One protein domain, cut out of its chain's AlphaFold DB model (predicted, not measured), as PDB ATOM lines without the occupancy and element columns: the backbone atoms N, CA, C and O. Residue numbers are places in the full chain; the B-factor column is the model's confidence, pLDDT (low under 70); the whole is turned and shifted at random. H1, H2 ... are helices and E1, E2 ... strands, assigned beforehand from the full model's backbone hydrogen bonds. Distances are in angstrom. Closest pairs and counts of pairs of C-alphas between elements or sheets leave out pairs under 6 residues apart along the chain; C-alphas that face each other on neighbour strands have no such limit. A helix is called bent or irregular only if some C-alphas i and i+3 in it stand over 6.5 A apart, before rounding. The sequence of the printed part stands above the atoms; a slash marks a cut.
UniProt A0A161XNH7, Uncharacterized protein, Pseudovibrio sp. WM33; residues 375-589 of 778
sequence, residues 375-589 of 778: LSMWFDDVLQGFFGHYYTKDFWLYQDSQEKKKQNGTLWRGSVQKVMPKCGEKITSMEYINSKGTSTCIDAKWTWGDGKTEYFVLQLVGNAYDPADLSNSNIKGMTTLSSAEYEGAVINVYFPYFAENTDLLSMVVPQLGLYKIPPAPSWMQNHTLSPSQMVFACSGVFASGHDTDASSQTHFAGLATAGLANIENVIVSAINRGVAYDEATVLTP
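AT A GLANCE: This is residues 375 to 589 of the 778 residues of an uncharacterized protein of Pseudovibrio sp. WM33 (UniProt A0A161XNH7). A curled four-stranded sheet, E1, E2, E5 and E6, makes the core, and two long helices, H1 and H5, pack on it, crossing its strands. Small hairpins, E3 with E4 and E7 with E8, lie towards opposite ends of the long axis, while the short helices H3 and H4 pack on H5. The printed part has 215 residues, with elements in the order H1, E1 to E6, H2, E7, E8, H3, H4, H5; the class is mixed, helices and strands, and under half of the residues, 94, are in named elements. The sheet, order E1, E2, E5, E6, is antiparallel. The whole is compact, with a radius of gyration of the C-alphas of 16.8 A and spans of 50 by 42 by 31 A.

HOW THE PARTS SIT: H1, residues 375 to 392, is on the sheet at a height of 12.4 A; its closest C-alphas to E2, residues 410 to 419, are Tyr 391 and Val 416, 4.4 A. E1, residues 395 to 399, forms a hairpin with E2, N 395 and O 414 being 2.7 A apart. E2 bends by 69 degrees at residue 416 and is antiparallel to E5, residues 455 to 463, with N 417 and O 457 at 2.8 A. E5 and E6, residues 490 to 494, are a hairpin, with N 458 and O 493 at 2.8 A. The sheet is strongly twisted. H5, residues 559 to 576, is on it at a height of 6.8 A; H1 and H5 on one face of the sheet make two layers, helices over a sheet. H1 and H5 only just touch, with 3 pairs of C-alphas within 8 A, the closest Val 382 and Ile 575, 7.0 A, at a steep tilt of 64 degrees, opposite ways. H5, the hub, touches H4, residues 548 to 552, at C-alphas Ala 560 and Ala 550, 4.9 A. H3, residues 531 to 536, touches H1 at C-alphas Ser 532 and Phe 379, 5.9 A. Every O i to N i+4 pair is within hydrogen-bond range in H3 and H4, 11 of 14 in H1 and 12 of 14 in H5.

IN THESE COORDINATES: H1 begins at C-alpha 375 (314.687, -15.556, -3.680) and is 27.6 A long. E2 is 23.5 A long and E5 23.9 A. E3, residues 431 to 433, and E4, 439 to 441, are a hairpin, as are E7, 506 to 509, and E8, 513 to 516; H2 is residues 499 to 502. H5, 23.9 A long, is only just irregular, C-alphas 561 and 564 being 6.6 A apart, and ends at C-alpha 576 (322.164, -22.876, -12.870).

THE WHOLE: The farthest C-alphas, Thr 479 and Asp 503, are 51.3 A apart. The printed part has no cut. Long links are E2 to E3, E4 to E5, E5 to E6, E8 to H3 and H3 to H4. The mean pLDDT of the printed part is 86.7; 15 residues are under 70, among them 404 to 406, 543 to 546 and 581 to 585.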
ATOM      1  N   LEU A 375     314.221 -14.951  -2.436       68.44
ATOM      2  CA  LEU A 375     314.687 -15.556  -3.680       68.44
ATOM      3  C   LEU A 375     316.212 -15.477  -3.885       68.44
ATOM      4  O   LEU A 375     316.811 -16.428  -4.377       68.44
ATOM      5  N   SER A 376     316.858 -14.390  -3.464       70.50
ATOM      6  CA  SER A 376     318.303 -14.167  -3.571       70.50
ATOM      7  C   SER A 376     319.135 -15.145  -2.755       70.50
ATOM      8  O   SER A 376     320.251 -15.458  -3.149       70.50
ATOM      9  N   MET A 377     318.616 -15.622  -1.619       67.44
ATOM     10  CA  MET A 377     319.368 -16.485  -0.701       67.44
ATOM     11  C   MET A 377     319.763 -17.784  -1.393       67.44
ATOM     12  O   MET A 377     320.893 -18.242  -1.273       67.44
ATOM     13  N   TRP A 378     318.854 -18.314  -2.211       73.25
ATOM     14  CA  TRP A 378     319.119 -19.497  -3.012       73.25
ATOM     15  C   TRP A 378     320.298 -19.293  -3.963       73.25
ATOM     16  O   TRP A 378     321.085 -20.212  -4.164       73.25
ATOM     17  N   PHE A 379     320.438 -18.096  -4.530       76.50
ATOM     18  CA  PHE A 379     321.564 -17.745  -5.388       76.50
ATOM     19  C   PHE A 379     322.844 -17.499  -4.577       76.50
ATOM     20  O   PHE A 379     323.906 -17.990  -4.957       76.50
ATOM     21  N   ASP A 380     322.745 -16.788  -3.451       76.94
ATOM     22  CA  ASP A 380     323.870 -16.468  -2.568       76.94
ATOM     23  C   ASP A 380     324.585 -17.728  -2.059       76.94
ATOM     24  O   ASP A 380     325.817 -17.803  -2.094       76.94
ATOM     25  N   ASP A 381     323.821 -18.726  -1.610       78.00
ATOM     26  CA  ASP A 381     324.354 -19.964  -1.036       78.00
ATOM     27  C   ASP A 381     325.161 -20.761  -2.062       78.00
ATOM     28  O   ASP A 381     326.224 -21.300  -1.753       78.00
ATOM     29  N   VAL A 382     324.703 -20.788  -3.314       81.56
ATOM     30  CA  VAL A 382     325.388 -21.510  -4.393       81.56
ATOM     31  C   VAL A 382     326.675 -20.812  -4.800       81.56
ATOM     32  O   VAL A 382     327.678 -21.480  -5.045       81.56
ATOM     33  N   LEU A 383     326.685 -19.478  -4.832       85.50
ATOM     34  CA  LEU A 383     327.891 -18.707  -5.130       85.50
ATOM     35  C   LEU A 383     328.946 -18.888  -4.041       85.50
ATOM     36  O   LEU A 383     330.101 -19.200  -4.334       85.50
ATOM     37  N   GLN A 384     328.546 -18.737  -2.779       85.50
ATOM     38  CA  GLN A 384     329.412 -18.985  -1.627       85.50
ATOM     39  C   GLN A 384     329.940 -20.417  -1.628       85.50
ATOM     40  O   GLN A 384     331.134 -20.647  -1.439       85.50
ATOM     41  N   GLY A 385     329.055 -21.368  -1.900       84.69
ATOM     42  CA  GLY A 385     329.358 -22.779  -1.976       84.69
ATOM     43  C   GLY A 385     330.362 -23.152  -3.059       84.69
ATOM     44  O   GLY A 385     331.337 -23.855  -2.788       84.69
ATOM     45  N   PHE A 386     330.161 -22.644  -4.275       88.88
ATOM     46  CA  PHE A 386     331.077 -22.828  -5.398       88.88
ATOM     47  C   PHE A 386     332.473 -22.286  -5.063       88.88
ATOM     48  O   PHE A 386     333.468 -23.004  -5.187       88.88
ATOM     49  N   PHE A 387     332.558 -21.041  -4.580       90.94
ATOM     50  CA  PHE A 387     333.847 -20.435  -4.240       90.94
ATOM     51  C   PHE A 387     334.516 -21.125  -3.040       90.94
ATOM     52  O   PHE A 387     335.728 -21.334  -3.055       90.94
ATOM     53  N   GLY A 388     333.744 -21.540  -2.033       89.69
ATOM     54  CA  GLY A 388     334.237 -22.316  -0.893       89.69
ATOM     55  C   GLY A 388     334.781 -23.690  -1.301       89.69
ATOM     56  O   GLY A 388     335.859 -24.087  -0.852       89.69
ATOM     57  N   HIS A 389     334.096 -24.396  -2.208       89.31
ATOM     58  CA  HIS A 389     334.554 -25.682  -2.742       89.31
ATOM     59  C   HIS A 389     335.904 -25.534  -3.453       89.31
ATOM     60  O   HIS A 389     336.884 -26.181  -3.071       89.31
ATOM     61  N   TYR A 390     335.984 -24.626  -4.430       91.62
ATOM     62  CA  TYR A 390     337.190 -24.417  -5.238       91.62
ATOM     63  C   TYR A 390     338.307 -23.655  -4.514       91.62
ATOM     64  O   TYR A 390     339.417 -23.556  -5.029       91.62
ATOM     65  N   TYR A 391     338.076 -23.169  -3.295       92.06
ATOM     66  CA  TYR A 391     339.153 -22.727  -2.403       92.06
ATOM     67  C   TYR A 391     339.948 -23.899  -1.821       92.06
ATOM     68  O   TYR A 391     341.121 -23.760  -1.484       92.06
ATOM     69  N   THR A 392     339.321 -25.073  -1.723       89.69
ATOM     70  CA  THR A 392     339.940 -26.289  -1.170       89.69
ATOM     71  C   THR A 392     340.223 -27.364  -2.222       89.69
ATOM     72  O   THR A 392     340.844 -28.383  -1.909       89.69
ATOM     73  N   LYS A 393     339.760 -27.160  -3.459       90.56
ATOM     74  CA  LYS A 393     339.834 -28.110  -4.574       90.56
ATOM     75  C   LYS A 393     340.279 -27.411  -5.849       90.56
ATOM     76  O   LYS A 393     339.968 -26.246  -6.064       90.56
ATOM     77  N   ASP A 394     340.938 -28.162  -6.723       91.50
ATOM     78  CA  ASP A 394     341.321 -27.658  -8.035       91.50
ATOM     79  C   ASP A 394     340.174 -27.801  -9.047       91.50
ATOM     80  O   ASP A 394     339.507 -28.836  -9.135       91.50
ATOM     81  N   PHE A 395     340.007 -26.774  -9.868       93.75
ATOM     82  CA  PHE A 395     339.179 -26.751 -11.061       93.75
ATOM     83  C   PHE A 395     339.998 -27.249 -12.256       93.75
ATOM     84  O   PHE A 395     341.029 -26.657 -12.569       93.75
ATOM     85  N   TRP A 396     339.533 -28.297 -12.941       93.25
ATOM     86  CA  TRP A 396     340.166 -28.835 -14.149       93.25
ATOM     87  C   TRP A 396     339.157 -28.977 -15.285       93.25
ATOM     88  O   TRP A 396     338.154 -29.675 -15.128       93.25
ATOM     89  N   LEU A 397     339.439 -28.333 -16.418       93.94
ATOM     90  CA  LEU A 397     338.577 -28.344 -17.601       93.94
ATOM     91  C   LEU A 397     339.413 -28.293 -18.879       93.94
ATOM     92  O   LEU A 397     340.183 -27.353 -19.082       93.94
ATOM     93  N   TYR A 398     339.221 -29.259 -19.768       93.50
ATOM     94  CA  TYR A 398     339.684 -29.142 -21.141       93.50
ATOM     95  C   TYR A 398     338.691 -28.319 -21.959       93.50
ATOM     96  O   TYR A 398     337.505 -28.638 -22.041       93.50
ATOM     97  N   GLN A 399     339.199 -27.258 -22.575       91.44
ATOM     98  CA  GLN A 399     338.476 -26.411 -23.508       91.44
ATOM     99  C   GLN A 399     339.007 -26.669 -24.921       91.44
ATOM    100  O   GLN A 399     340.214 -26.564 -25.159       91.44
ATOM    101  N   ASP A 400     338.118 -26.983 -25.865       88.81
ATOM    102  CA  ASP A 400     338.475 -27.083 -27.284       88.81
ATOM    103  C   ASP A 400     339.012 -25.746 -27.826       88.81
ATOM    104  O   ASP A 400     338.857 -24.691 -27.208       88.81
ATOM    105  N   SER A 401     339.654 -25.773 -28.996       88.56
ATOM    106  CA  SER A 401     340.213 -24.555 -29.590       88.56
ATOM    107  C   SER A 401     339.130 -23.508 -29.879       88.56
ATOM    108  O   SER A 401     338.075 -23.820 -30.434       88.56
ATOM    109  N   GLN A 402     339.407 -22.260 -29.509       85.06
ATOM    110  CA  GLN A 402     338.465 -21.142 -29.574       85.06
ATOM    111  C   GLN A 402     338.644 -20.300 -30.841       85.06
ATOM    112  O   GLN A 402     337.682 -19.738 -31.377       85.06
ATOM    113  N   GLU A 403     339.856 -20.235 -31.390       77.06
ATOM    114  CA  GLU A 403     340.101 -19.575 -32.666       77.06
ATOM    115  C   GLU A 403     339.843 -20.499 -33.867       77.06
ATOM    116  O   GLU A 403     340.435 -21.568 -33.996       77.06
ATOM    117  N   LYS A 404     339.057 -20.023 -34.848       60.88
ATOM    118  CA  LYS A 404     338.621 -20.749 -36.070       60.88
ATOM    119  C   LYS A 404     339.735 -21.344 -36.966       60.88
ATOM    120  O   LYS A 404     339.427 -21.898 -38.019       60.88
ATOM    121  N   LYS A 405     341.015 -21.195 -36.616       62.56
ATOM    122  CA  LYS A 405     342.180 -21.691 -37.373       62.56
ATOM    123  C   LYS A 405     343.223 -22.413 -36.518       62.56
ATOM    124  O   LYS A 405     344.199 -22.909 -37.079       62.56
ATOM    125  N   LYS A 406     343.049 -22.465 -35.199       66.81
ATOM    126  CA  LYS A 406     343.914 -23.250 -34.322       66.81
ATOM    127  C   LYS A 406     343.308 -24.641 -34.139       66.81
ATOM    128  O   LYS A 406     342.111 -24.845 -34.316       66.81
ATOM    129  N   GLN A 407     344.176 -25.619 -33.895       71.50
ATOM    130  CA  GLN A 407     343.782 -27.015 -33.666       71.50
ATOM    131  C   GLN A 407     343.981 -27.441 -32.210       71.50
ATOM    132  O   GLN A 407     343.559 -28.527 -31.825       71.50
ATOM    133  N   ASN A 408     344.611 -26.592 -31.398       86.62
ATOM    134  CA  ASN A 408     345.028 -26.951 -30.055       86.62
ATOM    135  C   ASN A 408     344.011 -26.434 -29.042       86.62
ATOM    136  O   ASN A 408     343.712 -25.246 -29.035       86.62
ATOM    137  N   GLY A 409     343.504 -27.318 -28.183       92.50
ATOM    138  CA  GLY A 409     342.712 -26.915 -27.021       92.50
ATOM    139  C   GLY A 409     343.580 -26.334 -25.902       92.50
ATOM    140  O   GLY A 409     344.778 -26.101 -26.079       92.50
ATOM    141  N   THR A 410     342.981 -26.120 -24.734       95.69
ATOM    142  CA  THR A 410     343.676 -25.705 -23.507       95.69
ATOM    143  C   THR A 410     343.156 -26.502 -22.318       95.69
ATOM    144  O   THR A 410     341.945 -26.589 -22.125       95.69
ATOM    145  N   LEU A 411     344.058 -27.055 -21.499       96.88
ATOM    146  CA  LEU A 411     343.691 -27.637 -20.206       96.88
ATOM    147  C   LEU A 411     343.802 -26.564 -19.120       96.88
ATOM    148  O   LEU A 411     344.896 -26.169 -18.708       96.88
ATOM    149  N   TRP A 412     342.659 -26.083 -18.654       97.25
ATOM    150  CA  TRP A 412     342.578 -25.091 -17.594       97.25
ATOM    151  C   TRP A 412     342.704 -25.757 -16.234       97.25
ATOM    152  O   TRP A 412     341.965 -26.692 -15.929       97.25
ATOM    153  N   ARG A 413     343.621 -25.239 -15.415       96.38
ATOM    154  CA  ARG A 413     343.741 -25.559 -13.992       96.38
ATOM    155  C   ARG A 413     343.508 -24.305 -13.178       96.38
ATOM    156  O   ARG A 413     344.196 -23.316 -13.410       96.38
ATOM    157  N   GLY A 414     342.654 -24.355 -12.173       95.00
ATOM    158  CA  GLY A 414     342.486 -23.227 -11.269       95.00
ATOM    159  C   GLY A 414     342.093 -23.608  -9.867       95.00
ATOM    160  O   GLY A 414     341.862 -24.770  -9.560       95.00
ATOM    161  N   SER A 415     342.024 -22.598  -9.022       94.56
ATOM    162  CA  SER A 415     341.471 -22.668  -7.676       94.56
ATOM    163  C   SER A 415     341.109 -21.258  -7.232       94.56
ATOM    164  O   SER A 415     341.526 -20.266  -7.840       94.56
ATOM    165  N   VAL A 416     340.290 -21.152  -6.192       94.75
ATOM    166  CA  VAL A 416     339.969 -19.857  -5.604       94.75
ATOM    167  C   VAL A 416     341.162 -19.374  -4.794       94.75
ATOM    168  O   VAL A 416     341.666 -20.073  -3.918       94.75
ATOM    169  N   GLN A 417     341.610 -18.162  -5.097       93.31
ATOM    170  CA  GLN A 417     342.766 -17.518  -4.495       93.31
ATOM    171  C   GLN A 417     342.375 -16.177  -3.885       93.31
ATOM    172  O   GLN A 417     341.434 -15.513  -4.329       93.31
ATOM    173  N   LYS A 418     343.147 -15.766  -2.880       93.44
ATOM    174  CA  LYS A 418     343.159 -14.387  -2.393       93.44
ATOM    175  C   LYS A 418     344.182 -13.605  -3.195       93.44
ATOM    176  O   LYS A 418     345.358 -13.967  -3.204       93.44
ATOM    177  N   VAL A 419     343.749 -12.534  -3.844       93.38
ATOM    178  CA  VAL A 419     344.622 -11.677  -4.650       93.38
ATOM    179  C   VAL A 419     344.562 -10.236  -4.164       93.38
ATOM    180  O   VAL A 419     343.521  -9.763  -3.715       93.38
ATOM    181  N   MET A 420     345.685  -9.528  -4.281       95.44
ATOM    182  CA  MET A 420     345.787  -8.088  -4.037       95.44
ATOM    183  C   MET A 420     346.347  -7.420  -5.298       95.44
ATOM    184  O   MET A 420     347.562  -7.245  -5.401       95.44
ATOM    185  N   PRO A 421     345.493  -7.099  -6.292       95.00
ATOM    186  CA  PRO A 421     345.931  -6.564  -7.575       95.00
ATOM    187  C   PRO A 421     346.767  -5.297  -7.401       95.00
ATOM    188  O   PRO A 421     346.349  -4.354  -6.724       95.00
ATOM    189  N   LYS A 422     347.947  -5.276  -8.022       95.62
ATOM    190  CA  LYS A 422     348.855  -4.128  -8.036       95.62
ATOM    191  C   LYS A 422     349.449  -3.959  -9.421       95.62
ATOM    192  O   LYS A 422     350.197  -4.820  -9.882       95.62
ATOM    193  N   CYS A 423     349.148  -2.832 -10.058       94.56
ATOM    194  CA  CYS A 423     349.575  -2.562 -11.425       94.56
ATOM    195  C   CYS A 423     351.089  -2.794 -11.610       94.56
ATOM    196  O   CYS A 423     351.916  -2.257 -10.869       94.56
ATOM    197  N   GLY A 424     351.443  -3.619 -12.599       93.69
ATOM    198  CA  GLY A 424     352.817  -3.992 -12.938       93.69
ATOM    199  C   GLY A 424     353.389  -5.205 -12.189       93.69
ATOM    200  O   GLY A 424     354.433  -5.718 -12.610       93.69
ATOM    201  N   GLU A 425     352.733  -5.695 -11.134       95.00
ATOM    202  CA  GLU A 425     353.112  -6.937 -10.447       95.00
ATOM    203  C   GLU A 425     352.505  -8.170 -11.121       95.00
ATOM    204  O   GLU A 425     351.532  -8.068 -11.869       95.00
ATOM    205  N   LYS A 426     353.102  -9.344 -10.879       93.88
ATOM    206  CA  LYS A 426     352.617 -10.611 -11.441       93.88
ATOM    207  C   LYS A 426     351.187 -10.900 -10.974       93.88
ATOM    208  O   LYS A 426     350.877 -10.707  -9.801       93.88
ATOM    209  N   ILE A 427     350.350 -11.408 -11.883       92.50
ATOM    210  CA  ILE A 427     348.958 -11.782 -11.580       92.50
ATOM    211  C   ILE A 427     348.902 -12.930 -10.573       92.50
ATOM    212  O   ILE A 427     348.044 -12.959  -9.691       92.50
ATOM    213  N   THR A 428     349.827 -13.880 -10.703       91.88
ATOM    214  CA  THR A 428     349.815 -15.116  -9.932       91.88
ATOM    215  C   THR A 428     351.221 -15.628  -9.649       91.88
ATOM    216  O   THR A 428     352.155 -15.395 -10.420       91.88
ATOM    217  N   SER A 429     351.356 -16.355  -8.540       90.00
ATOM    218  CA  SER A 429     352.509 -17.208  -8.250       90.00
ATOM    219  C   SER A 429     352.322 -18.645  -8.744       90.00
ATOM    220  O   SER A 429     353.219 -19.465  -8.560       90.00
ATOM    221  N   MET A 430     351.161 -18.980  -9.317       91.50
ATOM    222  CA  MET A 430     350.928 -20.284  -9.926       91.50
ATOM    223  C   MET A 430     351.866 -20.490 -11.118       91.50
ATOM    224  O   MET A 430     352.248 -19.560 -11.828       91.50
ATOM    225  N   GLU A 431     352.215 -21.750 -11.340       95.12
ATOM    226  CA  GLU A 431     352.953 -22.200 -12.516       95.12
ATOM    227  C   GLU A 431     351.999 -22.914 -13.477       95.12
ATOM    228  O   GLU A 431     350.957 -23.431 -13.058       95.12
ATOM    229  N   TYR A 432     352.371 -22.988 -14.751       96.94
ATOM    230  CA  TYR A 432     351.706 -23.841 -15.733       96.94
ATOM    231  C   TYR A 432     352.614 -25.002 -16.141       96.94
ATOM    232  O   TYR A 432     353.842 -24.909 -16.072       96.94
ATOM    233  N   ILE A 433     352.012 -26.108 -16.569       98.00
ATOM    234  CA  ILE A 433     352.721 -27.229 -17.180       98.00
ATOM    235  C   ILE A 433     352.763 -26.998 -18.690       98.00
ATOM    236  O   ILE A 433     351.721 -26.923 -19.342       98.00
ATOM    237  N   ASN A 434     353.971 -26.859 -19.230       96.75
ATOM    238  CA  ASN A 434     354.186 -26.640 -20.658       96.75
ATOM    239  C   ASN A 434     354.137 -27.949 -21.462       96.75
ATOM    240  O   ASN A 434     354.090 -29.044 -20.898       96.75
ATOM    241  N   SER A 435     354.240 -27.853 -22.789       95.81
ATOM    242  CA  SER A 435     354.210 -29.020 -23.691       95.81
ATOM    243  C   SER A 435     355.354 -30.035 -23.490       95.81
ATOM    244  O   SER A 435     355.371 -31.084 -24.124       95.81
ATOM    245  N   LYS A 436     356.336 -29.739 -22.629       95.94
ATOM    246  CA  LYS A 436     357.426 -30.649 -22.233       95.94
ATOM    247  C   LYS A 436     357.182 -31.282 -20.855       95.94
ATOM    248  O   LYS A 436     358.123 -31.795 -20.250       95.94
ATOM    249  N   GLY A 437     355.977 -31.142 -20.300       95.75
ATOM    250  CA  GLY A 437     355.623 -31.630 -18.965       95.75
ATOM    251  C   GLY A 437     356.328 -30.890 -17.829       95.75
ATOM    252  O   GLY A 437     356.359 -31.381 -16.700       95.75
ATOM    253  N   THR A 438     356.929 -29.730 -18.105       96.94
ATOM    254  CA  THR A 438     357.744 -28.988 -17.137       96.94
ATOM    255  C   THR A 438     356.958 -27.820 -16.549       96.94
ATOM    256  O   THR A 438     356.272 -27.096 -17.270       96.94
ATOM    257  N   SER A 439     357.092 -27.623 -15.236       96.94
ATOM    258  CA  SER A 439     356.530 -26.468 -14.525       96.94
ATOM    259  C   SER A 439     357.234 -25.186 -14.962       96.94
ATOM    260  O   SER A 439     358.465 -25.132 -14.952       96.94
ATOM    261  N   THR A 440     356.470 -24.173 -15.358       96.50
ATOM    262  CA  THR A 440     356.988 -22.893 -15.848       96.50
ATOM    263  C   THR A 440     356.268 -21.732 -15.167       96.50
ATOM    264  O   THR A 440     355.049 -21.755 -14.993       96.50
ATOM    265  N   CYS A 441     357.029 -20.705 -14.790       94.88
ATOM    266  CA  CYS A 441     356.489 -19.484 -14.200       94.88
ATOM    267  C   CYS A 441     355.610 -18.713 -15.188       94.88
ATOM    268  O   CYS A 441     355.873 -18.681 -16.389       94.88
ATOM    269  N   ILE A 442     354.618 -18.012 -14.649       94.62
ATOM    270  CA  ILE A 442     353.759 -17.103 -15.403       94.62
ATOM    271  C   ILE A 442     354.285 -15.671 -15.267       94.62
ATOM    272  O   ILE A 442     354.686 -15.236 -14.181       94.62
ATOM    273  N   ASP A 443     354.290 -14.934 -16.378       89.81
ATOM    274  CA  ASP A 443     354.771 -13.546 -16.451       89.81
ATOM    275  C   ASP A 443     353.655 -12.518 -16.693       89.81
ATOM    276  O   ASP A 443     353.939 -11.322 -16.791       89.81
ATOM    277  N   ALA A 444     352.392 -12.954 -16.750       93.56
ATOM    278  CA  ALA A 444     351.235 -12.066 -16.823       93.56
ATOM    279  C   ALA A 444     351.214 -11.100 -15.624       93.56
ATOM    280  O   ALA A 444     351.499 -11.497 -14.489       93.56
ATOM    281  N   LYS A 445     350.889  -9.828 -15.876       94.62
ATOM    282  CA  LYS A 445     350.927  -8.747 -14.882       94.62
ATOM    283  C   LYS A 445     349.587  -8.041 -14.771       94.62
ATOM    284  O   LYS A 445     348.915  -7.844 -15.777       94.62
ATOM    285  N   TRP A 446     349.254  -7.610 -13.561       93.94
ATOM    286  CA  TRP A 446     348.092  -6.767 -13.315       93.94
ATOM    287  C   TRP A 446     348.223  -5.445 -14.071       93.94
ATOM    288  O   TRP A 446     349.279  -4.806 -14.053       93.94
ATOM    289  N   THR A 447     347.134  -4.999 -14.691       91.25
ATOM    290  CA  THR A 447     347.038  -3.677 -15.337       91.25
ATOM    291  C   THR A 447     346.369  -2.630 -14.453       91.25
ATOM    292  O   THR A 447     346.359  -1.446 -14.788       91.25
ATOM    293  N   TRP A 448     345.852  -3.048 -13.300       92.12
ATOM    294  CA  TRP A 448     345.088  -2.224 -12.376       92.12
ATOM    295  C   TRP A 448     345.399  -2.593 -10.916       92.12
ATOM    296  O   TRP A 448     346.169  -3.512 -10.635       92.12
ATOM    297  N   GLY A 449     344.802  -1.844  -9.987       92.94
ATOM    298  CA  GLY A 449     344.918  -2.077  -8.548       92.94
ATOM    299  C   GLY A 449     346.133  -1.407  -7.903       92.94
ATOM    300  O   GLY A 449     347.116  -1.060  -8.565       92.94
ATOM    301  N   ASP A 450     346.041  -1.194  -6.591       93.94
ATOM    302  CA  ASP A 450     347.015  -0.464  -5.773       93.94
ATOM    303  C   ASP A 450     347.804  -1.358  -4.796       93.94
ATOM    304  O   ASP A 450     348.671  -0.867  -4.069       93.94
ATOM    305  N   GLY A 451     347.513  -2.662  -4.779       94.56
ATOM    306  CA  GLY A 451     348.110  -3.652  -3.885       94.56
ATOM    307  C   GLY A 451     347.630  -3.592  -2.438       94.56
ATOM    308  O   GLY A 451     348.323  -4.114  -1.567       94.56
ATOM    309  N   LYS A 452     346.499  -2.934  -2.150       93.81
ATOM    310  CA  LYS A 452     345.982  -2.786  -0.774       93.81
ATOM    311  C   LYS A 452     344.673  -3.518  -0.517       93.81
ATOM    312  O   LYS A 452     344.368  -3.815   0.635       93.81
ATOM    313  N   THR A 453     343.894  -3.766  -1.564       94.12
ATOM    314  CA  THR A 453     342.566  -4.380  -1.451       94.12
ATOM    315  C   THR A 453     342.638  -5.864  -1.800       94.12
ATOM    316  O   THR A 453     343.155  -6.215  -2.858       94.12
ATOM    317  N   GLU A 454     342.133  -6.720  -0.910       94.12
ATOM    318  CA  GLU A 454     342.058  -8.172  -1.106       94.12
ATOM    319  C   GLU A 454     340.746  -8.558  -1.803       94.12
ATOM    320  O   GLU A 454     339.673  -8.097  -1.419       94.12
ATOM    321  N   TYR A 455     340.836  -9.448  -2.790       93.62
ATOM    322  CA  TYR A 455     339.703 -10.032  -3.506       93.62
ATOM    323  C   TYR A 455     339.806 -11.557  -3.496       93.62
ATOM    324  O   TYR A 455     340.909 -12.103  -3.555       93.62
ATOM    325  N   PHE A 456     338.661 -12.241  -3.486       93.88
ATOM    326  CA  PHE A 456     338.597 -13.657  -3.843       93.88
ATOM    327  C   PHE A 456     338.316 -13.797  -5.337       93.88
ATOM    328  O   PHE A 456     337.389 -13.178  -5.863       93.88
ATOM    329  N   VAL A 457     339.112 -14.625  -6.009       93.75
ATOM    330  CA  VAL A 457     338.981 -14.904  -7.444       93.75
ATOM    331  C   VAL A 457     339.148 -16.395  -7.694       93.75
ATOM    332  O   VAL A 457     340.067 -17.000  -7.145       93.75
ATOM    333  N   LEU A 458     338.306 -16.997  -8.531       94.38
ATOM    334  CA  LEU A 458     338.656 -18.256  -9.184       94.38
ATOM    335  C   LEU A 458     339.705 -17.924 -10.244       94.38
ATOM    336  O   LEU A 458     339.387 -17.338 -11.279       94.38
ATOM    337  N   GLN A 459     340.958 -18.258  -9.954       95.31
ATOM    338  CA  GLN A 459     342.078 -18.006 -10.846       95.31
ATOM    339  C   GLN A 459     342.390 -19.270 -11.636       95.31
ATOM    340  O   GLN A 459     342.679 -20.312 -11.046       95.31
ATOM    341  N   LEU A 460     342.339 -19.180 -12.963       96.19
ATOM    342  CA  LEU A 460     342.583 -20.297 -13.872       96.19
ATOM    343  C   LEU A 460     343.813 -20.012 -14.732       96.19
ATOM    344  O   LEU A 460     344.017 -18.901 -15.217       96.19
ATOM    345  N   VAL A 461     344.612 -21.050 -14.933       96.94
ATOM    346  CA  VAL A 461     345.859 -21.053 -15.688       96.94
ATOM    347  C   VAL A 461     345.744 -22.051 -16.834       96.94
ATOM    348  O   VAL A 461     345.355 -23.201 -16.614       96.94
ATOM    349  N   GLY A 462     346.107 -21.630 -18.044       97.12
ATOM    350  CA  GLY A 462     346.138 -22.505 -19.214       97.12
ATOM    351  C   GLY A 462     347.397 -23.374 -19.247       97.12
ATOM    352  O   GLY A 462     348.516 -22.870 -19.163       97.12
ATOM    353  N   ASN A 463     347.229 -24.688 -19.374       98.12
ATOM    354  CA  ASN A 463     348.313 -25.669 -19.457       98.12
ATOM    355  C   ASN A 463     348.281 -26.378 -20.811       98.12
ATOM    356  O   ASN A 463     347.238 -26.429 -21.470       98.12
ATOM    357  N   ALA A 464     349.408 -26.994 -21.169       97.50
ATOM    358  CA  ALA A 464     349.442 -28.058 -22.166       97.50
ATOM    359  C   ALA A 464     348.479 -29.197 -21.788       97.50
ATOM    360  O   ALA A 464     348.041 -29.306 -20.642       97.50
ATOM    361  N   TYR A 465     348.158 -30.061 -22.745       96.75
ATOM    362  CA  TYR A 465     347.215 -31.159 -22.532       96.75
ATOM    363  C   TYR A 465     347.751 -32.475 -23.088       96.75
ATOM    364  O   TYR A 465     348.602 -32.494 -23.982       96.75
ATOM    365  N   ASP A 466     347.257 -33.582 -22.541       95.81
ATOM    366  CA  ASP A 466     347.555 -34.920 -23.033       95.81
ATOM    367  C   ASP A 466     346.641 -35.232 -24.228       95.81
ATOM    368  O   ASP A 466     345.429 -35.344 -24.053       95.81
ATOM    369  N   PRO A 467     347.172 -35.349 -25.458       93.81
ATOM    370  CA  PRO A 467     346.350 -35.621 -26.629       93.81
ATOM    371  C   PRO A 467     345.769 -37.042 -26.634       93.81
ATOM    372  O   PRO A 467     344.921 -37.307 -27.475       93.81
ATOM    373  N   ALA A 468     346.219 -37.948 -25.758       93.00
ATOM    374  CA  ALA A 468     345.659 -39.293 -25.628       93.00
ATOM    375  C   ALA A 468     344.533 -39.379 -24.581       93.00
ATOM    376  O   ALA A 468     343.680 -40.259 -24.688       93.00
ATOM    377  N   ASP A 469     344.521 -38.475 -23.596       94.00
ATOM    378  CA  ASP A 469     343.473 -38.353 -22.581       94.00
ATOM    379  C   ASP A 469     343.257 -36.879 -22.211       94.00
ATOM    380  O   ASP A 469     343.932 -36.310 -21.352       94.00
ATOM    381  N   LEU A 470     342.264 -36.258 -22.838       93.56
ATOM    382  CA  LEU A 470     341.939 -34.842 -22.658       93.56
ATOM    383  C   LEU A 470     341.400 -34.535 -21.255       93.56
ATOM    384  O   LEU A 470     341.356 -33.372 -20.863       93.56
ATOM    385  N   SER A 471     341.011 -35.559 -20.491       91.50
ATOM    386  CA  SER A 471     340.568 -35.419 -19.100       91.50
ATOM    387  C   SER A 471     341.699 -35.583 -18.075       91.50
ATOM    388  O   SER A 471     341.466 -35.425 -16.872       91.50
ATOM    389  N   ASN A 472     342.921 -35.896 -18.520       93.56
ATOM    390  CA  ASN A 472     344.050 -36.171 -17.642       93.56
ATOM    391  C   ASN A 472     344.541 -34.896 -16.938       93.56
ATOM    392  O   ASN A 472     345.117 -34.000 -17.552       93.56
ATOM    393  N   SER A 473     344.360 -34.832 -15.618       92.19
ATOM    394  CA  SER A 473     344.847 -33.731 -14.778       92.19
ATOM    395  C   SER A 473     346.269 -33.950 -14.242       92.19
ATOM    396  O   SER A 473     346.858 -33.047 -13.647       92.19
ATOM    397  N   ASN A 474     346.848 -35.142 -14.416       94.12
ATOM    398  CA  ASN A 474     348.183 -35.489 -13.925       94.12
ATOM    399  C   ASN A 474     349.218 -35.465 -15.058       94.12
ATOM    400  O   ASN A 474     349.773 -36.490 -15.447       94.12
ATOM    401  N   ILE A 475     349.472 -34.267 -15.584       95.44
ATOM    402  CA  ILE A 475     350.305 -34.061 -16.781       95.44
ATOM    403  C   ILE A 475     351.773 -33.715 -16.485       95.44
ATOM    404  O   ILE A 475     352.605 -33.631 -17.390       95.44
ATOM    405  N   LYS A 476     352.137 -33.496 -15.218       96.31
ATOM    406  CA  LYS A 476     353.505 -33.109 -14.847       96.31
ATOM    407  C   LYS A 476     354.485 -34.256 -15.124       96.31
ATOM    408  O   LYS A 476     354.284 -35.378 -14.675       96.31
ATOM    409  N   GLY A 477     355.578 -33.950 -15.818       96.06
ATOM    410  CA  GLY A 477     356.615 -34.911 -16.205       96.06
ATOM    411  C   GLY A 477     356.311 -35.712 -17.476       96.06
ATOM    412  O   GLY A 477     357.166 -36.479 -17.913       96.06
ATOM    413  N   MET A 478     355.140 -35.532 -18.093       96.50
ATOM    414  CA  MET A 478     354.804 -36.198 -19.352       96.50
ATOM    415  C   MET A 478     355.549 -35.570 -20.535       96.50
ATOM    416  O   MET A 478     355.617 -34.352 -20.672       96.50
ATOM    417  N   THR A 479     356.081 -36.406 -21.426       92.94
ATOM    418  CA  THR A 479     356.812 -35.972 -22.633       92.94
ATOM    419  C   THR A 479     355.966 -36.019 -23.906       92.94
ATOM    420  O   THR A 479     356.438 -35.624 -24.969       92.94
ATOM    421  N   THR A 480     354.725 -36.498 -23.807       94.44
ATOM    422  CA  THR A 480     353.785 -36.706 -24.921       94.44
ATOM    423  C   THR A 480     352.732 -35.602 -25.039       94.44
ATOM    424  O   THR A 480     351.767 -35.754 -25.785       94.44
ATOM    425  N   LEU A 481     352.885 -34.504 -24.294       96.62
ATOM    426  CA  LEU A 481     351.897 -33.428 -24.255       96.62
ATOM    427  C   LEU A 481     351.892 -32.607 -25.549       96.62
ATOM    428  O   LEU A 481     352.925 -32.391 -26.184       96.62
ATOM    429  N   SER A 482     350.716 -32.095 -25.901       95.94
ATOM    430  CA  SER A 482     350.532 -31.115 -26.972       95.94
ATOM    431  C   SER A 482     350.491 -29.703 -26.401       95.94
ATOM    432  O   SER A 482     349.972 -29.486 -25.304       95.94
ATOM    433  N   SER A 483     351.028 -28.734 -27.147       93.94
ATOM    434  CA  SER A 483     350.951 -27.328 -26.748       93.94
ATOM    435  C   SER A 483     349.511 -26.833 -26.750       93.94
ATOM    436  O   SER A 483     348.718 -27.235 -27.606       93.94
ATOM    437  N   ALA A 484     349.178 -25.940 -25.820       94.06
ATOM    438  CA  ALA A 484     347.842 -25.359 -25.733       94.06
ATOM    439  C   ALA A 484     347.703 -24.019 -26.468       94.06
ATOM    440  O   ALA A 484     348.679 -23.299 -26.683       94.06
ATOM    441  N   GLU A 485     346.469 -23.671 -26.841       93.69
ATOM    442  CA  GLU A 485     346.147 -22.364 -27.435       93.69
ATOM    443  C   GLU A 485     346.423 -21.198 -26.473       93.69
ATOM    444  O   GLU A 485     346.939 -20.163 -26.904       93.69
ATOM    445  N   TYR A 486     346.124 -21.390 -25.185       94.38
ATOM    446  CA  TYR A 486     346.313 -20.408 -24.114       94.38
ATOM    447  C   TYR A 486     347.337 -20.883 -23.070       94.38
ATOM    448  O   TYR A 486     347.188 -20.639 -21.874       94.38
ATOM    449  N   GLU A 487     348.378 -21.597 -23.507       94.50
ATOM    450  CA  GLU A 487     349.442 -22.096 -22.627       94.50
ATOM    451  C   GLU A 487     350.140 -20.942 -21.877       94.50
ATOM    452  O   GLU A 487     350.758 -20.074 -22.491       94.50
ATOM    453  N   GLY A 488     350.036 -20.927 -20.545       94.94
ATOM    454  CA  GLY A 488     350.574 -19.881 -19.671       94.94
ATOM    455  C   GLY A 488     349.677 -18.652 -19.477       94.94
ATOM    456  O   GLY A 488     350.067 -17.742 -18.743       94.94
ATOM    457  N   ALA A 489     348.490 -18.614 -20.093       95.44
ATOM    458  CA  ALA A 489     347.507 -17.556 -19.863       95.44
ATOM    459  C   ALA A 489     346.901 -17.645 -18.458       95.44
ATOM    460  O   ALA A 489     346.782 -18.737 -17.896       95.44
ATOM    461  N   VAL A 490     346.457 -16.502 -17.928       95.25
ATOM    462  CA  VAL A 490     345.702 -16.422 -16.667       95.25
ATOM    463  C   VAL A 490     344.374 -15.725 -16.887       95.25
ATOM    464  O   VAL A 490     344.323 -14.688 -17.543       95.25
ATOM    465  N   ILE A 491     343.315 -16.255 -16.297       93.06
ATOM    466  CA  ILE A 491     342.006 -15.602 -16.236       93.06
ATOM    467  C   ILE A 491     341.509 -15.609 -14.789       93.06
ATOM    468  O   ILE A 491     341.794 -16.543 -14.033       93.06
ATOM    469  N   ASN A 492     340.786 -14.560 -14.401       92.06
ATOM    470  CA  ASN A 492     340.241 -14.400 -13.057       92.06
ATOM    471  C   ASN A 492     338.724 -14.232 -13.148       92.06
ATOM    472  O   ASN A 492     338.247 -13.366 -13.871       92.06
ATOM    473  N   VAL A 493     337.977 -15.019 -12.374       91.25
ATOM    474  CA  VAL A 493     336.536 -14.822 -12.171       91.25
ATOM    475  C   VAL A 493     336.319 -14.370 -10.730       91.25
ATOM    476  O   VAL A 493     336.615 -15.104  -9.784       91.25
ATOM    477  N   TYR A 494     335.851 -13.136 -10.552       91.94
ATOM    478  CA  TYR A 494     335.742 -12.493  -9.241       91.94
ATOM    479  C   TYR A 494     334.534 -12.989  -8.449       91.94
ATOM    480  O   TYR A 494     333.454 -13.201  -9.001       91.94
ATOM    481  N   PHE A 495     334.703 -13.113  -7.131       92.25
ATOM    482  CA  PHE A 495     333.580 -13.342  -6.228       92.25
ATOM    483  C   PHE A 495     332.651 -12.107  -6.241       92.25
ATOM    484  O   PHE A 495     333.133 -11.003  -5.990       92.25
ATOM    485  N   PRO A 496     331.345 -12.246  -6.545       89.12
ATOM    486  CA  PRO A 496     330.482 -11.124  -6.950       89.12
ATOM    487  C   PRO A 496     329.948 -10.255  -5.793       89.12
ATOM    488  O   PRO A 496     328.912  -9.606  -5.938       89.12
ATOM    489  N   TYR A 497     330.625 -10.232  -4.640       88.31
ATOM    490  CA  TYR A 497     330.218  -9.463  -3.459       88.31
ATOM    491  C   TYR A 497     331.139  -8.265  -3.257       88.31
ATOM    492  O   TYR A 497     332.298  -8.422  -2.869       88.31
ATOM    493  N   PHE A 498     330.592  -7.070  -3.473       88.94
ATOM    494  CA  PHE A 498     331.300  -5.802  -3.352       88.94
ATOM    495  C   PHE A 498     330.546  -4.836  -2.439       88.94
ATOM    496  O   PHE A 498     329.331  -4.933  -2.256       88.94
ATOM    497  N   ALA A 499     331.256  -3.874  -1.857       85.19
ATOM    498  CA  ALA A 499     330.651  -2.905  -0.949       85.19
ATOM    499  C   ALA A 499     329.540  -2.094  -1.644       85.19
ATOM    500  O   ALA A 499     328.543  -1.743  -1.025       85.19
ATOM    501  N   GLU A 500     329.660  -1.840  -2.945       83.06
ATOM    502  CA  GLU A 500     328.720  -1.040  -3.730       83.06
ATOM    503  C   GLU A 500     327.407  -1.770  -4.039       83.06
ATOM    504  O   GLU A 500     326.363  -1.118  -4.098       83.06
ATOM    505  N   ASN A 501     327.433  -3.096  -4.229       78.06
ATOM    506  CA  ASN A 501     326.220  -3.876  -4.504       78.06
ATOM    507  C   ASN A 501     325.591  -4.510  -3.260       78.06
ATOM    508  O   ASN A 501     324.431  -4.919  -3.315       78.06
ATOM    509  N   THR A 502     326.332  -4.581  -2.151       74.38
ATOM    510  CA  THR A 502     325.861  -5.207  -0.907       74.38
ATOM    511  C   THR A 502     325.784  -4.249   0.275       74.38
ATOM    512  O   THR A 502     325.090  -4.568   1.223       74.38
ATOM    513  N   ASP A 503     326.470  -3.100   0.276       69.94
ATOM    514  CA  ASP A 503     326.605  -2.190   1.438       69.94
ATOM    515  C   ASP A 503     327.136  -2.876   2.710       69.94
ATOM    516  O   ASP A 503     326.973  -2.389   3.828       69.94
ATOM    517  N   LEU A 504     327.799  -4.023   2.548       72.06
ATOM    518  CA  LEU A 504     328.469  -4.702   3.638       72.06
ATOM    519  C   LEU A 504     329.935  -4.322   3.763       72.06
ATOM    520  O   LEU A 504     330.656  -4.142   2.785       72.06
ATOM    521  N   LEU A 505     330.402  -4.394   5.007       77.56
ATOM    522  CA  LEU A 505     331.822  -4.378   5.343       77.56
ATOM    523  C   LEU A 505     332.431  -5.787   5.396       77.56
ATOM    524  O   LEU A 505     333.623  -5.964   5.142       77.56
ATOM    525  N   SER A 506     331.638  -6.803   5.751       82.12
ATOM    526  CA  SER A 506     332.104  -8.189   5.830       82.12
ATOM    527  C   SER A 506     330.966  -9.198   5.916       82.12
ATOM    528  O   SER A 506     329.938  -8.903   6.524       82.12
ATOM    529  N   MET A 507     331.203 -10.415   5.436       82.38
ATOM    530  CA  MET A 507     330.315 -11.571   5.583       82.38
ATOM    531  C   MET A 507     331.112 -12.812   5.994       82.38
ATOM    532  O   MET A 507     332.322 -12.876   5.792       82.38
ATOM    533  N   VAL A 508     330.448 -13.815   6.566       82.75
ATOM    534  CA  VAL A 508     331.054 -15.139   6.749       82.75
ATOM    535  C   VAL A 508     330.687 -15.982   5.541       82.75
ATOM    536  O   VAL A 508     329.502 -16.164   5.281       82.75
ATOM    537  N   VAL A 509     331.690 -16.493   4.834       82.25
ATOM    538  CA  VAL A 509     331.501 -17.444   3.739       82.25
ATOM    539  C   VAL A 509     331.932 -18.829   4.233       82.25
ATOM    540  O   VAL A 509     333.031 -18.955   4.792       82.25
ATOM    541  N   PRO A 510     331.101 -19.873   4.063       78.81
ATOM    542  CA  PRO A 510     331.493 -21.249   4.341       78.81
ATOM    543  C   PRO A 510     332.859 -21.590   3.723       78.81
ATOM    544  O   PRO A 510     333.191 -21.137   2.632       78.81
ATOM    545  N   GLN A 511     333.686 -22.343   4.455       82.25
ATOM    546  CA  GLN A 511     335.068 -22.717   4.097       82.25
ATOM    547  C   GLN A 511     336.087 -21.561   3.933       82.25
ATOM    548  O   GLN A 511     337.267 -21.787   4.200       82.25
ATOM    549  N   LEU A 512     335.681 -20.333   3.582       80.50
ATOM    550  CA  LEU A 512     336.576 -19.163   3.473       80.50
ATOM    551  C   LEU A 512     336.703 -18.373   4.790       80.50
ATOM    552  O   LEU A 512     337.665 -17.624   4.975       80.50
ATOM    553  N   GLY A 513     335.740 -18.520   5.705       84.38
ATOM    554  CA  GLY A 513     335.691 -17.792   6.973       84.38
ATOM    555  C   GLY A 513     335.183 -16.354   6.821       84.38
ATOM    556  O   GLY A 513     334.308 -16.073   6.005       84.38
ATOM    557  N   LEU A 514     335.694 -15.435   7.649       86.44
ATOM    558  CA  LEU A 514     335.309 -14.021   7.594       86.44
ATOM    559  C   LEU A 514     335.920 -13.351   6.356       86.44
ATOM    560  O   LEU A 514     337.131 -13.133   6.285       86.44
ATOM    561  N   TYR A 515     335.064 -12.974   5.416       87.12
ATOM    562  CA  TYR A 515     335.405 -12.204   4.233       87.12
ATOM    563  C   TYR A 515     335.123 -10.721   4.472       87.12
ATOM    564  O   TYR A 515     333.991 -10.342   4.764       87.12
ATOM    565  N   LYS A 516     336.149  -9.874   4.349       90.12
ATOM    566  CA  LYS A 516     335.974  -8.418   4.289       90.12
ATOM    567  C   LYS A 516     335.572  -8.054   2.870       90.12
ATOM    568  O   LYS A 516     336.345  -8.312   1.953       90.12
ATOM    569  N   ILE A 517     334.388  -7.484   2.710       89.19
ATOM    570  CA  ILE A 517     333.838  -7.195   1.390       89.19
ATOM    571  C   ILE A 517     334.566  -5.967   0.818       89.19
ATOM    572  O   ILE A 517     334.544  -4.905   1.445       89.19
ATOM    573  N   PRO A 518     335.277  -6.108  -0.314       93.25
ATOM    574  CA  PRO A 518     336.042  -5.026  -0.908       93.25
ATOM    575  C   PRO A 518     335.132  -4.100  -1.724       93.25
ATOM    576  O   PRO A 518     334.031  -4.500  -2.113       93.25
ATOM    577  N   PRO A 519     335.582  -2.876  -2.043       92.00
ATOM    578  CA  PRO A 519     334.986  -2.127  -3.142       92.00
ATOM    579  C   PRO A 519     335.115  -2.914  -4.451       92.00
ATOM    580  O   PRO A 519     336.044  -3.707  -4.626       92.00
ATOM    581  N   ALA A 520     334.204  -2.685  -5.385       89.81
ATOM    582  CA  ALA A 520     334.258  -3.285  -6.705       89.81
ATOM    583  C   ALA A 520     335.515  -2.836  -7.468       89.81
ATOM    584  O   ALA A 520     335.954  -1.686  -7.330       89.81
ATOM    585  N   PRO A 521     336.095  -3.703  -8.321       88.88
ATOM    586  CA  PRO A 521     337.174  -3.308  -9.215       88.88
ATOM    587  C   PRO A 521     336.796  -2.069 -10.035       88.88
ATOM    588  O   PRO A 521     335.720  -2.008 -10.627       88.88
ATOM    589  N   SER A 522     337.698  -1.089 -10.122       85.44
ATOM    590  CA  SER A 522     337.403   0.213 -10.745       85.44
ATOM    591  C   SER A 522     337.072   0.145 -12.240       85.44
ATOM    592  O   SER A 522     336.491   1.080 -12.788       85.44
ATOM    593  N   TRP A 523     337.439  -0.948 -12.911       83.88
ATOM    594  CA  TRP A 523     337.109  -1.208 -14.312       83.88
ATOM    595  C   TRP A 523     335.712  -1.817 -14.504       83.88
ATOM    596  O   TRP A 523     335.207  -1.846 -15.628       83.88
ATOM    597  N   MET A 524     335.069  -2.300 -13.438       85.94
ATOM    598  CA  MET A 524     333.782  -2.982 -13.515       85.94
ATOM    599  C   MET A 524     332.639  -1.976 -13.684       85.94
ATOM    600  O   MET A 524     332.273  -1.249 -12.764       85.94
ATOM    601  N   GLN A 525     332.028  -1.952 -14.868       81.00
ATOM    602  CA  GLN A 525     330.958  -0.995 -15.185       81.00
ATOM    603  C   GLN A 525     329.659  -1.265 -14.411       81.00
ATOM    604  O   GLN A 525     329.002  -0.329 -13.968       81.00
ATOM    605  N   ASN A 526     329.316  -2.536 -14.202       79.31
ATOM    606  CA  ASN A 526     328.046  -2.963 -13.609       79.31
ATOM    607  C   ASN A 526     328.161  -3.274 -12.105       79.31
ATOM    608  O   ASN A 526     327.445  -4.132 -11.598       79.31
ATOM    609  N   HIS A 527     329.068  -2.598 -11.395       83.50
ATOM    610  CA  HIS A 527     329.401  -2.867  -9.989       83.50
ATOM    611  C   HIS A 527     328.243  -2.665  -8.998       83.50
ATOM    612  O   HIS A 527     328.350  -3.084  -7.853       83.50
ATOM    613  N   THR A 528     327.150  -2.025  -9.417       79.38
ATOM    614  CA  THR A 528     325.945  -1.822  -8.602       79.38
ATOM    615  C   THR A 528     324.892  -2.917  -8.776       79.38
ATOM    616  O   THR A 528     323.909  -2.919  -8.035       79.38
ATOM    617  N   LEU A 529     325.059  -3.837  -9.738       78.31
ATOM    618  CA  LEU A 529     324.145  -4.969  -9.910       78.31
ATOM    619  C   LEU A 529     324.275  -5.950  -8.745       78.31
ATOM    620  O   LEU A 529     325.363  -6.148  -8.204       78.31
ATOM    621  N   SER A 530     323.168  -6.600  -8.386       76.56
ATOM    622  CA  SER A 530     323.190  -7.628  -7.341       76.56
ATOM    623  C   SER A 530     324.145  -8.778  -7.706       76.56
ATOM    624  O   SER A 530     324.312  -9.067  -8.895       76.56
ATOM    625  N   PRO A 531     324.737  -9.482  -6.720       80.12
ATOM    626  CA  PRO A 531     325.605 -10.629  -6.992       80.12
ATOM    627  C   PRO A 531     324.946 -11.674  -7.904       80.12
ATOM    628  O   PRO A 531     325.562 -12.182  -8.840       80.12
ATOM    629  N   SER A 532     323.658 -11.948  -7.686       74.75
ATOM    630  CA  SER A 532     322.891 -12.885  -8.503       74.75
ATOM    631  C   SER A 532     322.669 -12.372  -9.926       74.75
ATOM    632  O   SER A 532     322.874 -13.124 -10.868       74.75
ATOM    633  N   GLN A 533     322.321 -11.095 -10.127       75.19
ATOM    634  CA  GLN A 533     322.253 -10.529 -11.483       75.19
ATOM    635  C   GLN A 533     323.614 -10.578 -12.173       75.19
ATOM    636  O   GLN A 533     323.686 -10.816 -13.374       75.19
ATOM    637  N   MET A 534     324.706 -10.394 -11.427       79.38
ATOM    638  CA  MET A 534     326.025 -10.471 -12.027       79.38
ATOM    639  C   MET A 534     326.340 -11.874 -12.574       79.38
ATOM    640  O   MET A 534     326.911 -12.017 -13.652       79.38
ATOM    641  N   VAL A 535     325.939 -12.927 -11.867       79.12
ATOM    642  CA  VAL A 535     326.251 -14.303 -12.285       79.12
ATOM    643  C   VAL A 535     325.164 -14.893 -13.172       79.12
ATOM    644  O   VAL A 535     325.442 -15.289 -14.298       79.12
ATOM    645  N   PHE A 536     323.920 -14.905 -12.701       74.62
ATOM    646  CA  PHE A 536     322.802 -15.567 -13.367       74.62
ATOM    647  C   PHE A 536     322.334 -14.783 -14.587       74.62
ATOM    648  O   PHE A 536     322.058 -15.397 -15.603       74.62
ATOM    649  N   ALA A 537     322.344 -13.445 -14.554       70.75
ATOM    650  CA  ALA A 537     322.096 -12.645 -15.760       70.75
ATOM    651  C   ALA A 537     323.365 -12.436 -16.621       70.75
ATOM    652  O   ALA A 537     323.347 -11.634 -17.560       70.75
ATOM    653  N   CYS A 538     324.479 -13.089 -16.256       73.62
ATOM    654  CA  CYS A 538     325.814 -12.953 -16.848       73.62
ATOM    655  C   CYS A 538     326.184 -11.509 -17.180       73.62
ATOM    656  O   CYS A 538     326.382 -11.104 -18.329       73.62
ATOM    657  N   SER A 539     326.202 -10.705 -16.126       73.06
ATOM    658  CA  SER A 539     326.442  -9.272 -16.166       73.06
ATOM    659  C   SER A 539     327.579  -8.915 -15.198       73.06
ATOM    660  O   SER A 539     327.755  -9.523 -14.159       73.06
ATOM    661  N   GLY A 540     328.419  -7.923 -15.483       78.25
ATOM    662  CA  GLY A 540     329.507  -7.592 -14.542       78.25
ATOM    663  C   GLY A 540     330.605  -8.666 -14.504       78.25
ATOM    664  O   GLY A 540     331.343  -8.771 -15.476       78.25
ATOM    665  N   VAL A 541     330.744  -9.425 -13.405       79.25
ATOM    666  CA  VAL A 541     331.850 -10.397 -13.218       79.25
ATOM    667  C   VAL A 541     331.818 -11.610 -14.158       79.25
ATOM    668  O   VAL A 541     332.851 -12.243 -14.314       79.25
ATOM    669  N   PHE A 542     330.669 -11.916 -14.770       76.06
ATOM    670  CA  PHE A 542     330.499 -12.955 -15.801       76.06
ATOM    671  C   PHE A 542     330.122 -12.327 -17.161       76.06
ATOM    672  O   PHE A 542     329.292 -12.846 -17.904       76.06
ATOM    673  N   ALA A 543     330.650 -11.132 -17.450       68.12
ATOM    674  CA  ALA A 543     330.449 -10.407 -18.708       68.12
ATOM    675  C   ALA A 543     331.802 -10.039 -19.343       68.12
ATOM    676  O   ALA A 543     332.123  -8.861 -19.550       68.12
ATOM    677  N   SER A 544     332.605 -11.065 -19.641       65.75
ATOM    678  CA  SER A 544     334.049 -10.998 -19.924       65.75
ATOM    679  C   SER A 544     334.516 -10.170 -21.123       65.75
ATOM    680  O   SER A 544     335.723  -9.985 -21.301       65.75
ATOM    681  N   GLY A 545     333.615  -9.647 -21.963       65.06
ATOM    682  CA  GLY A 545     333.984  -8.886 -23.167       65.06
ATOM    683  C   GLY A 545     334.877  -7.663 -22.895       65.06
ATOM    684  O   GLY A 545     335.500  -7.138 -23.819       65.06
ATOM    685  N   HIS A 546     334.956  -7.230 -21.633       67.81
ATOM    686  CA  HIS A 546     335.764  -6.108 -21.158       67.81
ATOM    687  C   HIS A 546     336.664  -6.454 -19.960       67.81
ATOM    688  O   HIS A 546     337.160  -5.537 -19.304       67.81
ATOM    689  N   ASP A 547     336.894  -7.741 -19.667       81.69
ATOM    690  CA  ASP A 547     337.779  -8.136 -18.567       81.69
ATOM    691  C   ASP A 547     339.208  -7.632 -18.823       81.69
ATOM    692  O   ASP A 547     339.832  -7.951 -19.844       81.69
ATOM    693  N   THR A 548     339.722  -6.800 -17.915       86.00
ATOM    694  CA  THR A 548     341.000  -6.110 -18.129       86.00
ATOM    695  C   THR A 548     342.211  -7.025 -17.979       86.00
ATOM    696  O   THR A 548     343.236  -6.772 -18.619       86.00
ATOM    697  N   ASP A 549     342.104  -8.101 -17.199       87.75
ATOM    698  CA  ASP A 549     343.209  -9.026 -16.954       87.75
ATOM    699  C   ASP A 549     343.424  -9.913 -18.179       87.75
ATOM    700  O   ASP A 549     344.540 -10.008 -18.705       87.75
ATOM    701  N   ALA A 550     342.343 -10.497 -18.697       89.62
ATOM    702  CA  ALA A 550     342.353 -11.292 -19.915       89.62
ATOM    703  C   ALA A 550     342.695 -10.428 -21.141       89.62
ATOM    704  O   ALA A 550     343.524 -10.819 -21.965       89.62
ATOM    705  N   SER A 551     342.130  -9.218 -21.248       89.38
ATOM    706  CA  SER A 551     342.374  -8.321 -22.394       89.38
ATOM    707  C   SER A 551     343.809  -7.792 -22.457       89.38
ATOM    708  O   SER A 551     344.301  -7.460 -23.537       89.38
ATOM    709  N   SER A 552     344.503  -7.709 -21.318       90.19
ATOM    710  CA  SER A 552     345.888  -7.228 -21.267       90.19
ATOM    711  C   SER A 552     346.908  -8.209 -21.854       90.19
ATOM    712  O   SER A 552     347.982  -7.798 -22.308       90.19
ATOM    713  N   GLN A 553     346.574  -9.499 -21.908       92.75
ATOM    714  CA  GLN A 553     347.448 -10.558 -22.411       92.75
ATOM    715  C   GLN A 553     347.323 -10.693 -23.935       92.75
ATOM    716  O   GLN A 553     346.954 -11.729 -24.476       92.75
ATOM    717  N   THR A 554     347.658  -9.612 -24.642       87.62
ATOM    718  CA  THR A 554     347.434  -9.421 -26.093       87.62
ATOM    719  C   THR A 554     348.079 -10.461 -27.020       87.62
ATOM    720  O   THR A 554     347.714 -10.550 -28.190       87.62
ATOM    721  N   HIS A 555     349.023 -11.258 -26.518       89.81
ATOM    722  CA  HIS A 555     349.629 -12.386 -27.228       89.81
ATOM    723  C   HIS A 555     348.685 -13.597 -27.340       89.81
ATOM    724  O   HIS A 555     348.879 -14.439 -28.218       89.81
ATOM    725  N   PHE A 556     347.639 -13.657 -26.514       91.12
ATOM    726  CA  PHE A 556     346.558 -14.635 -26.594       91.12
ATOM    727  C   PHE A 556     345.333 -14.007 -27.265       91.12
ATOM    728  O   PHE A 556     344.481 -13.389 -26.621       91.12
ATOM    729  N   ALA A 557     345.240 -14.139 -28.588       87.81
ATOM    730  CA  ALA A 557     344.098 -13.613 -29.323       87.81
ATOM    731  C   ALA A 557     342.776 -14.263 -28.855       87.81
ATOM    732  O   ALA A 557     342.689 -15.453 -28.564       87.81
ATOM    733  N   GLY A 558     341.737 -13.437 -28.707       86.81
ATOM    734  CA  GLY A 558     340.415 -13.892 -28.269       86.81
ATOM    735  C   GLY A 558     340.324 -14.405 -26.826       86.81
ATOM    736  O   GLY A 558     339.277 -14.936 -26.469       86.81
ATOM    737  N   LEU A 559     341.353 -14.244 -25.979       90.06
ATOM    738  CA  LEU A 559     341.323 -14.769 -24.605       90.06
ATOM    739  C   LEU A 559     340.115 -14.254 -23.808       90.06
ATOM    740  O   LEU A 559     339.366 -15.054 -23.265       90.06
ATOM    741  N   ALA A 560     339.880 -12.938 -23.782       87.25
ATOM    742  CA  ALA A 560     338.741 -12.356 -23.066       87.25
ATOM    743  C   ALA A 560     337.392 -12.667 -23.745       87.25
ATOM    744  O   ALA A 560     336.420 -13.048 -23.092       87.25
ATOM    745  N   THR A 561     337.336 -12.523 -25.073       83.81
ATOM    746  CA  THR A 561     336.083 -12.551 -25.846       83.81
ATOM    747  C   THR A 561     335.620 -13.946 -26.265       83.81
ATOM    748  O   THR A 561     334.478 -14.084 -26.692       83.81
ATOM    749  N   ALA A 562     336.480 -14.963 -26.177       83.38
ATOM    750  CA  ALA A 562     336.159 -16.345 -26.530       83.38
ATOM    751  C   ALA A 562     336.612 -17.336 -25.448       83.38
ATOM    752  O   ALA A 562     335.792 -18.121 -24.980       83.38
ATOM    753  N   GLY A 563     337.878 -17.285 -25.018       86.88
ATOM    754  CA  GLY A 563     338.420 -18.194 -23.998       86.88
ATOM    755  C   GLY A 563     337.666 -18.113 -22.668       86.88
ATOM    756  O   GLY A 563     337.014 -19.077 -22.266       86.88
ATOM    757  N   LEU A 564     337.715 -16.945 -22.025       88.50
ATOM    758  CA  LEU A 564     337.054 -16.668 -20.749       88.50
ATOM    759  C   LEU A 564     335.527 -16.762 -20.869       88.50
ATOM    760  O   LEU A 564     334.917 -17.467 -20.075       88.50
ATOM    761  N   ALA A 565     334.935 -16.163 -21.907       82.94
ATOM    762  CA  ALA A 565     333.484 -16.198 -22.126       82.94
ATOM    763  C   ALA A 565     332.919 -17.634 -22.132       82.94
ATOM    764  O   ALA A 565     331.901 -17.916 -21.511       82.94
ATOM    765  N   ASN A 566     333.595 -18.582 -22.792       81.19
ATOM    766  CA  ASN A 566     333.145 -19.977 -22.807       81.19
ATOM    767  C   ASN A 566     333.301 -20.684 -21.454       81.19
ATOM    768  O   ASN A 566     332.482 -21.532 -21.110       81.19
ATOM    769  N   ILE A 567     334.340 -20.357 -20.687       86.50
ATOM    770  CA  ILE A 567     334.550 -20.936 -19.353       86.50
ATOM    771  C   ILE A 567     333.500 -20.413 -18.375       86.50
ATOM    772  O   ILE A 567     332.918 -21.199 -17.630       86.50
ATOM    773  N   GLU A 568     333.229 -19.109 -18.415       85.00
ATOM    774  CA  GLU A 568     332.147 -18.471 -17.665       85.00
ATOM    775  C   GLU A 568     330.809 -19.152 -17.957       85.00
ATOM    776  O   GLU A 568     330.113 -19.537 -17.020       85.00
ATOM    777  N   ASN A 569     330.510 -19.430 -19.229       79.50
ATOM    778  CA  ASN A 569     329.294 -20.146 -19.607       79.50
ATOM    779  C   ASN A 569     329.229 -21.546 -18.994       79.50
ATOM    780  O   ASN A 569     328.195 -21.910 -18.441       79.50
ATOM    781  N   VAL A 570     330.316 -22.326 -19.037       81.94
ATOM    782  CA  VAL A 570     330.358 -23.669 -18.425       81.94
ATOM    783  C   VAL A 570     330.110 -23.600 -16.914       81.94
ATOM    784  O   VAL A 570     329.359 -24.415 -16.374       81.94
ATOM    785  N   ILE A 571     330.712 -22.622 -16.233       85.31
ATOM    786  CA  ILE A 571     330.559 -22.426 -14.787       85.31
ATOM    787  C   ILE A 571     329.123 -22.014 -14.443       85.31
ATOM    788  O   ILE A 571     328.506 -22.648 -13.584       85.31
ATOM    789  N   VAL A 572     328.576 -20.998 -15.118       81.00
ATOM    790  CA  VAL A 572     327.204 -20.517 -14.879       81.00
ATOM    791  C   VAL A 572     326.194 -21.605 -15.187       81.00
ATOM    792  O   VAL A 572     325.312 -21.834 -14.370       81.00
ATOM    793  N   SER A 573     326.365 -22.350 -16.282       79.19
ATOM    794  CA  SER A 573     325.493 -23.487 -16.605       79.19
ATOM    795  C   SER A 573     325.455 -24.480 -15.447       79.19
ATOM    796  O   SER A 573     324.390 -24.883 -14.985       79.19
ATOM    797  N   ALA A 574     326.619 -24.868 -14.924       81.19
ATOM    798  CA  ALA A 574     326.711 -25.839 -13.840       81.19
ATOM    799  C   ALA A 574     326.090 -25.333 -12.526       81.19
ATOM    800  O   ALA A 574     325.455 -26.110 -11.801       81.19
ATOM    801  N   ILE A 575     326.240 -24.038 -12.239       81.88
ATOM    802  CA  ILE A 575     325.590 -23.344 -11.121       81.88
ATOM    803  C   ILE A 575     324.063 -23.331 -11.317       81.88
ATOM    804  O   ILE A 575     323.340 -23.786 -10.430       81.88
ATOM    805  N   ASN A 576     323.582 -22.919 -12.493       76.81
ATOM    806  CA  ASN A 576     322.164 -22.876 -12.870       76.81
ATOM    807  C   ASN A 576     321.508 -24.250 -12.844       76.81
ATOM    808  O   ASN A 576     320.322 -24.348 -12.582       76.81
ATOM    809  N   ARG A 577     322.263 -25.324 -13.074       77.00
ATOM    810  CA  ARG A 577     321.763 -26.705 -13.008       77.00
ATOM    811  C   ARG A 577     321.822 -27.300 -11.606       77.00
ATOM    812  O   ARG A 577     321.229 -28.354 -11.379       77.00
ATOM    813  N   GLY A 578     322.505 -26.644 -10.667       76.94
ATOM    814  CA  GLY A 578     322.722 -27.142  -9.308       76.94
ATOM    815  C   GLY A 578     323.679 -28.336  -9.231       76.94
ATOM    816  O   GLY A 578     323.555 -29.148  -8.323       76.94
ATOM    817  N   VAL A 579     324.606 -28.470 -10.186       80.06
ATOM    818  CA  VAL A 579     325.604 -29.566 -10.229       80.06
ATOM    819  C   VAL A 579     327.021 -29.098  -9.881       80.06
ATOM    820  O   VAL A 579     327.941 -29.905  -9.757       80.06
ATOM    821  N   ALA A 580     327.200 -27.783  -9.725       78.81
ATOM    822  CA  ALA A 580     328.461 -27.170  -9.319       78.81
ATOM    823  C   ALA A 580     328.646 -27.081  -7.792       78.81
ATOM    824  O   ALA A 580     329.711 -26.660  -7.339       78.81
ATOM    825  N   TYR A 581     327.620 -27.425  -7.001       69.12
ATOM    826  CA  TYR A 581     327.629 -27.293  -5.543       69.12
ATOM    827  C   TYR A 581     326.706 -28.323  -4.848       69.12
ATOM    828  O   TYR A 581     325.829 -28.888  -5.495       69.12
ATOM    829  N   ASP A 582     326.928 -28.522  -3.541       58.94
ATOM    830  CA  ASP A 582     326.441 -29.560  -2.603       58.94
ATOM    831  C   ASP A 582     327.251 -30.876  -2.561       58.94
ATOM    832  O   ASP A 582     327.501 -31.509  -3.585       58.94
ATOM    833  N   GLU A 583     327.673 -31.303  -1.361       52.44
ATOM    834  CA  GLU A 583     328.638 -32.401  -1.134       52.44
ATOM    835  C   GLU A 583     328.183 -33.753  -1.713       52.44
ATOM    836  O   GLU A 583     329.024 -34.600  -2.018       52.44
ATOM    837  N   ALA A 584     326.877 -33.953  -1.917       53.28
ATOM    838  CA  ALA A 584     326.330 -35.163  -2.530       53.28
ATOM    839  C   ALA A 584     326.365 -35.158  -4.073       53.28
ATOM    840  O   ALA A 584     326.311 -36.229  -4.682       53.28
ATOM    841  N   THR A 585     326.451 -33.986  -4.716       61.97
ATOM    842  CA  THR A 585     326.274 -33.821  -6.173       61.97
ATOM    843  C   THR A 585     327.339 -32.969  -6.865       61.97
ATOM    844  O   THR A 585     327.218 -32.770  -8.075       61.97
ATOM    845  N   VAL A 586     328.386 -32.488  -6.172       73.81
ATOM    846  CA  VAL A 586     329.463 -31.723  -6.831       73.81
ATOM    847  C   VAL A 586     330.156 -32.579  -7.888       73.81
ATOM    848  O   VAL A 586     330.907 -33.511  -7.584       73.81
ATOM    849  N   LEU A 587     329.940 -32.216  -9.148       84.44
ATOM    850  CA  LEU A 587     330.649 -32.788 -10.280       84.44
ATOM    851  C   LEU A 587     331.982 -32.071 -10.487       84.44
ATOM    852  O   LEU A 587     332.146 -30.903 -10.142       84.44
ATOM    853  N   THR A 588     332.956 -32.755 -11.087       88.38
ATOM    854  CA  THR A 588     334.140 -32.031 -11.573       88.38
ATOM    855  C   THR A 588     333.806 -31.232 -12.828       88.38
ATOM    856  O   THR A 588     332.888 -31.622 -13.552       88.38
ATOM    857  N   PRO A 589     334.547 -30.156 -13.144       88.88
ATOM    858  CA  PRO A 589     334.163 -29.274 -14.242       88.88
ATOM    859  C   PRO A 589     334.021 -29.976 -15.596       88.88
ATOM    860  O   PRO A 589     333.094 -29.685 -16.345       88.88
TER     861      PRO A 589